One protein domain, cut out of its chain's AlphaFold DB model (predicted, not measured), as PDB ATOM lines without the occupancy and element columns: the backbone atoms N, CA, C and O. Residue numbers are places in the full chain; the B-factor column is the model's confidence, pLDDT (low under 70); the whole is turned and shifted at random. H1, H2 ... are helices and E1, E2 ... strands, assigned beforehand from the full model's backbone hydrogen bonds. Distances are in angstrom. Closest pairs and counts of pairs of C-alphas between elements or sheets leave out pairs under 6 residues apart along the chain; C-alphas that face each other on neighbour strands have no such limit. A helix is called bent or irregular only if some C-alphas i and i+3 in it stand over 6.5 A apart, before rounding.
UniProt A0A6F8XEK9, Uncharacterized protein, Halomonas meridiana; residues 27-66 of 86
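What this domain is: This is residues 27 to 66 of the 86 residues of an uncharacterized protein of Halomonas meridiana (UniProt A0A6F8XEK9). What shape do these atoms make? Two parallel strands side by side, E1 and E2, form a narrow ribbon, and one long helix, H1, runs back along it and packs mainly on E2. How is it built along the printed part? The 40 printed residues hold two named strands and one named helix in the order E1, H1, E2, the sheet has the order E1, E2, and the class is mixed, helices and strands. How large is it? It is compact, with a radius of gyration of the C-alphas of 10.2 A, and its outline is flat, spanning 28 by 17 by 8 A.

How they stand to each other: How do the strands pair? E1, residues 27 to 31, and E2, residues 60 to 65, are parallel neighbours at 26 degrees. N 28 and O 61 are within hydrogen-bond range at 2.8 A, and so are N 63 and O 28 at 2.8 A. Where is the helix? H1, residues 39 to 55, has its closest C-alphas to E2 at Glu 53 and Arg 61, 5.6 A apart. E1, H1 and E2 form a strand-helix-strand unit, two parallel neighbour strands with a helix between them in the chain, and its crossover is right-handed. Is its backbone even? H1 is irregular, with C-alphas 43 and 46 7.0 A apart, and has a kink of 25 degrees near residue 46; 9 of 13 O i to N i+4 pairs are within hydrogen-bond range.

Where its parts are: Where does E1 begin? C-alpha 27 stands at (14.452, -20.160, -1.723), and E1 is 13.2 A long. Where do the others run? H1 measures 23.1 A from C-alpha 39 at (23.470, -21.017, -23.347) to C-alpha 55, and E2 measures 16.6 A, ending at C-alpha 65 at (17.540, -27.912, -11.448).

The domain as a whole: Which C-alphas are farthest apart? Those of Tyr 33 and Asp 57, at 29.0 A. Are there cuts or long links? The printed part has no cut; the link from E1 to H1 is short and that from H1 to E2 is tight. Is confidence low anywhere? No printed residue is under 70, and the mean pLDDT of the printed part is 91.8.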
ATOM      1  N   THR A  27      13.851 -19.429  -0.600       90.62
ATOM      2  CA  THR A  27      14.452 -20.160  -1.723       90.62
ATOM      3  C   THR A  27      13.375 -20.571  -2.725       90.62
ATOM      4  O   THR A  27      12.464 -21.316  -2.373       90.62
ATOM      5  N   LEU A  28      13.522 -20.156  -3.980       89.56
ATOM      6  CA  LEU A  28      12.716 -20.593  -5.113       89.56
ATOM      7  C   LEU A  28      13.453 -21.673  -5.913       89.56
ATOM      8  O   LEU A  28      14.656 -21.581  -6.146       89.56
ATOM      9  N   SER A  29      12.729 -22.688  -6.373       89.56
ATOM     10  CA  SER A  29      13.285 -23.737  -7.232       89.56
ATOM     11  C   SER A  29      12.836 -23.528  -8.674       89.56
ATOM     12  O   SER A  29      11.641 -23.431  -8.948       89.56
ATOM     13  N   TYR A  30      13.787 -23.504  -9.602       87.94
ATOM     14  CA  TYR A  30      13.542 -23.443 -11.039       87.94
ATOM     15  C   TYR A  30      14.005 -24.750 -11.689       87.94
ATOM     16  O   TYR A  30      15.155 -25.156 -11.527       87.94
ATOM     17  N   GLY A  31      13.101 -25.413 -12.411       88.88
ATOM     18  CA  GLY A  31      13.366 -26.664 -13.118       88.88
ATOM     19  C   GLY A  31      13.400 -26.467 -14.630       88.88
ATOM     20  O   GLY A  31      12.529 -25.804 -15.192       88.88
ATOM     21  N   SER A  32      14.372 -27.080 -15.302       86.50
ATOM     22  CA  SER A  32      14.520 -27.050 -16.755       86.50
ATOM     23  C   SER A  32      14.886 -28.425 -17.313       86.50
ATOM     24  O   SER A  32      15.658 -29.175 -16.717       86.50
ATOM     25  N   TYR A  33      14.345 -28.751 -18.487       85.12
ATOM     26  CA  TYR A  33      14.712 -29.955 -19.246       85.12
ATOM     27  C   TYR A  33      15.998 -29.789 -20.052       85.12
ATOM     28  O   TYR A  33      16.543 -30.763 -20.563       85.12
ATOM     29  N   VAL A  34      16.467 -28.554 -20.189       88.94
ATOM     30  CA  VAL A  34      17.691 -28.242 -20.914       88.94
ATOM     31  C   VAL A  34      18.892 -28.532 -20.008       88.94
ATOM     32  O   VAL A  34      18.784 -28.445 -18.782       88.94
ATOM     33  N   SER A  35      20.024 -28.916 -20.600       89.00
ATOM     34  CA  SER A  35      21.242 -29.177 -19.832       89.00
ATOM     35  C   SER A  35      21.832 -27.901 -19.242       89.00
ATOM     36  O   SER A  35      21.757 -26.845 -19.868       89.00
ATOM     37  N   ARG A  36      22.477 -28.011 -18.074       87.19
ATOM     38  CA  ARG A  36      23.094 -26.878 -17.362       87.19
ATOM     39  C   ARG A  36      24.096 -26.085 -18.198       87.19
ATOM     40  O   ARG A  36      24.237 -24.888 -17.990       87.19
ATOM     41  N   SER A  37      24.815 -26.741 -19.104       91.19
ATOM     42  CA  SER A  37      25.811 -26.089 -19.963       91.19
ATOM     43  C   SER A  37      25.207 -25.372 -21.172       91.19
ATOM     44  O   SER A  37      25.941 -24.785 -21.963       91.19
ATOM     45  N   HIS A  38      23.889 -25.436 -21.357       93.19
ATOM     46  CA  HIS A  38      23.231 -24.761 -22.462       93.19
ATOM     47  C   HIS A  38      23.234 -23.243 -22.254       93.19
ATOM     48  O   HIS A  38      23.025 -22.762 -21.140       93.19
ATOM     49  N   THR A  39      23.373 -22.490 -23.347       94.25
ATOM     50  CA  THR A  39      23.470 -21.017 -23.347       94.25
ATOM     51  C   THR A  39      22.304 -20.335 -22.637       94.25
ATOM     52  O   THR A  39      22.478 -19.355 -21.928       94.25
ATOM     53  N   LEU A  40      21.102 -20.906 -22.740       91.00
ATOM     54  CA  LEU A  40      19.931 -20.465 -21.971       91.00
ATOM     55  C   LEU A  40      20.198 -20.369 -20.454       91.00
ATOM     56  O   LEU A  40      19.694 -19.456 -19.806       91.00
ATOM     57  N   HIS A  41      20.974 -21.286 -19.871       92.50
ATOM     58  CA  HIS A  41      21.340 -21.214 -18.456       92.50
ATOM     59  C   HIS A  41      22.552 -20.331 -18.219       92.50
ATOM     60  O   HIS A  41      22.478 -19.468 -17.348       92.50
ATOM     61  N   THR A  42      23.624 -20.516 -18.989       94.56
ATOM     62  CA  THR A  42      24.895 -19.812 -18.754       94.56
ATOM     63  C   THR A  42      24.810 -18.318 -19.042       94.56
ATOM     64  O   THR A  42      25.417 -17.530 -18.323       94.56
ATOM     65  N   ASP A  43      24.023 -17.922 -20.044       95.12
ATOM     66  CA  ASP A  43      24.029 -16.554 -20.567       95.12
ATOM     67  C   ASP A  43      22.802 -15.753 -20.114       95.12
ATOM     68  O   ASP A  43      22.808 -14.527 -20.190       95.12
ATOM     69  N   ALA A  44      21.739 -16.426 -19.653       93.56
ATOM     70  CA  ALA A  44      20.483 -15.770 -19.291       93.56
ATOM     71  C   ALA A  44      19.992 -16.127 -17.885       93.56
ATOM     72  O   ALA A  44      19.957 -15.263 -17.012       93.56
ATOM     73  N   VAL A  45      19.597 -17.383 -17.648       93.62
ATOM     74  CA  VAL A  45      18.888 -17.747 -16.406       93.62
ATOM     75  C   VAL A  45      19.768 -17.580 -15.172       93.62
ATOM     76  O   VAL A  45      19.321 -17.002 -14.183       93.62
ATOM     77  N   GLN A  46      21.007 -18.073 -15.208       94.62
ATOM     78  CA  GLN A  46      21.880 -18.000 -14.045       94.62
ATOM     79  C   GLN A  46      22.319 -16.560 -13.724       94.62
ATOM     80  O   GLN A  46      22.122 -16.158 -12.577       94.62
ATOM     81  N   PRO A  47      22.781 -15.743 -14.694       96.88
ATOM     82  CA  PRO A  47      23.074 -14.331 -14.435       96.88
ATOM     83  C   PRO A  47      21.873 -13.550 -13.888       96.88
ATOM     84  O   PRO A  47      22.023 -12.713 -13.001       96.88
ATOM     85  N   PHE A  48      20.663 -13.837 -14.378       96.00
ATOM     86  CA  PHE A  48      19.444 -13.198 -13.888       96.00
ATOM     87  C   PHE A  48      19.137 -13.553 -12.428       96.00
ATOM     88  O   PHE A  48      18.798 -12.671 -11.641       96.00
ATOM     89  N   PHE A  49      19.269 -14.826 -12.048       95.81
ATOM     90  CA  PHE A  49      19.092 -15.231 -10.655       95.81
ATOM     91  C   PHE A  49      20.138 -14.593  -9.748       95.81
ATOM     92  O   PHE A  49      19.767 -14.046  -8.717       95.81
ATOM     93  N   GLU A  50      21.408 -14.593 -10.153       96.06
ATOM     94  CA  GLU A  50      22.487 -13.959  -9.392       96.06
ATOM     95  C   GLU A  50      22.236 -12.459  -9.184       96.06
ATOM     96  O   GLU A  50      22.417 -11.969  -8.071       96.06
ATOM     97  N   ALA A  51      21.742 -11.750 -10.206       96.69
ATOM     98  CA  ALA A  51      21.365 -10.343 -10.085       96.69
ATOM     99  C   ALA A  51      20.243 -10.131  -9.056       96.69
ATOM    100  O   ALA A  51      20.343  -9.248  -8.214       96.69
ATOM    101  N   ILE A  52      19.206 -10.975  -9.058       95.00
ATOM    102  CA  ILE A  52      18.122 -10.867  -8.072       95.00
ATOM    103  C   ILE A  52      18.607 -11.222  -6.661       95.00
ATOM    104  O   ILE A  52      18.208 -10.568  -5.697       95.00
ATOM    105  N   GLU A  53      19.447 -12.249  -6.501       94.88
ATOM    106  CA  GLU A  53      20.006 -12.586  -5.184       94.88
ATOM    107  C   GLU A  53      20.836 -11.426  -4.624       94.88
ATOM    108  O   GLU A  53      20.768 -11.151  -3.427       94.88
ATOM    109  N   GLN A  54      21.578 -10.717  -5.478       95.00
ATOM    110  CA  GLN A  54      22.326  -9.520  -5.090       95.00
ATOM    111  C   GLN A  54      21.393  -8.353  -4.746       95.00
ATOM    112  O   GLN A  54      21.512  -7.793  -3.660       95.00
ATOM    113  N   ASP A  55      20.423  -8.041  -5.608       95.50
ATOM    114  CA  ASP A  55      19.471  -6.936  -5.413       95.50
ATOM    115  C   ASP A  55      18.588  -7.113  -4.168       95.50
ATOM    116  O   ASP A  55      18.053  -6.145  -3.628       95.50
ATOM    117  N   THR A  56      18.409  -8.355  -3.714       92.06
ATOM    118  CA  THR A  56      17.587  -8.690  -2.546       92.06
ATOM    119  C   THR A  56      18.407  -8.954  -1.285       92.06
ATOM    120  O   THR A  56      17.846  -9.459  -0.309       92.06
ATOM    121  N   ASP A  57      19.711  -8.662  -1.281       91.44
ATOM    122  CA  ASP A  57      20.624  -8.978  -0.172       91.44
ATOM    123  C   ASP A  57      20.496 -10.445   0.286       91.44
ATOM    124  O   ASP A  57      20.471 -10.773   1.474       91.44
ATOM    125  N   SER A  58      20.354 -11.362  -0.676       88.62
ATOM    126  CA  SER A  58      20.123 -12.799  -0.468       88.62
ATOM    127  C   SER A  58      18.852 -13.158   0.316       88.62
ATOM    128  O   SER A  58      18.677 -14.321   0.696       88.62
ATOM    129  N   SER A  59      17.935 -12.209   0.540       89.06
ATOM    130  CA  SER A  59      16.608 -12.498   1.105       89.06
ATOM    131  C   SER A  59      15.744 -13.327   0.146       89.06
ATOM    132  O   SER A  59      14.853 -14.056   0.594       89.06
ATOM    133  N   LEU A  60      16.058 -13.304  -1.152       90.56
ATOM    134  CA  LEU A  60      15.585 -14.254  -2.150       90.56
ATOM    135  C   LEU A  60      16.770 -15.065  -2.691       90.56
ATOM    136  O   LEU A  60      17.829 -14.513  -2.971       90.56
ATOM    137  N   ARG A  61      16.585 -16.377  -2.851       92.38
ATOM    138  CA  ARG A  61      17.576 -17.297  -3.424       92.38
ATOM    139  C   ARG A  61      16.946 -18.238  -4.436       92.38
ATOM    140  O   ARG A  61      15.766 -18.563  -4.319       92.38
ATOM    141  N   PHE A  62      17.733 -18.751  -5.371       92.44
ATOM    142  CA  PHE A  62      17.286 -19.652  -6.424       92.44
ATOM    143  C   PHE A  62      18.072 -20.966  -6.427       92.44
ATOM    144  O   PHE A  62      19.291 -21.013  -6.270       92.44
ATOM    145  N   ARG A  63      17.369 -22.076  -6.659       91.12
ATOM    146  CA  ARG A  63      17.968 -23.373  -6.990       91.12
ATOM    147  C   ARG A  63      17.615 -23.749  -8.414       91.12
ATOM    148  O   ARG A  63      16.451 -23.977  -8.734       91.12
ATOM    149  N   LEU A  64      18.642 -23.853  -9.246       88.12
ATOM    150  CA  LEU A  64      18.534 -24.308 -10.624       88.12
ATOM    151  C   LEU A  64      18.666 -25.838 -10.686       88.12
ATOM    152  O   LEU A  64      19.733 -26.390 -10.403       88.12
ATOM    153  N   HIS A  65      17.586 -26.498 -11.098       89.06
ATOM    154  CA  HIS A  65      17.540 -27.912 -11.448       89.06
ATOM    155  C   HIS A  65      17.466 -28.059 -12.973       89.06
ATOM    156  O   HIS A  65      16.589 -27.489 -13.620       89.06
ATOM    157  N   THR A  66      18.402 -28.800 -13.555       87.12
ATOM    158  CA  THR A  66      18.557 -28.963 -15.010       87.12
ATOM    159  C   THR A  66      18.429 -30.424 -15.402       87.12
ATOM    160  O   THR A  66      18.254 -31.289 -14.538       87.12
TER     161      THR A  66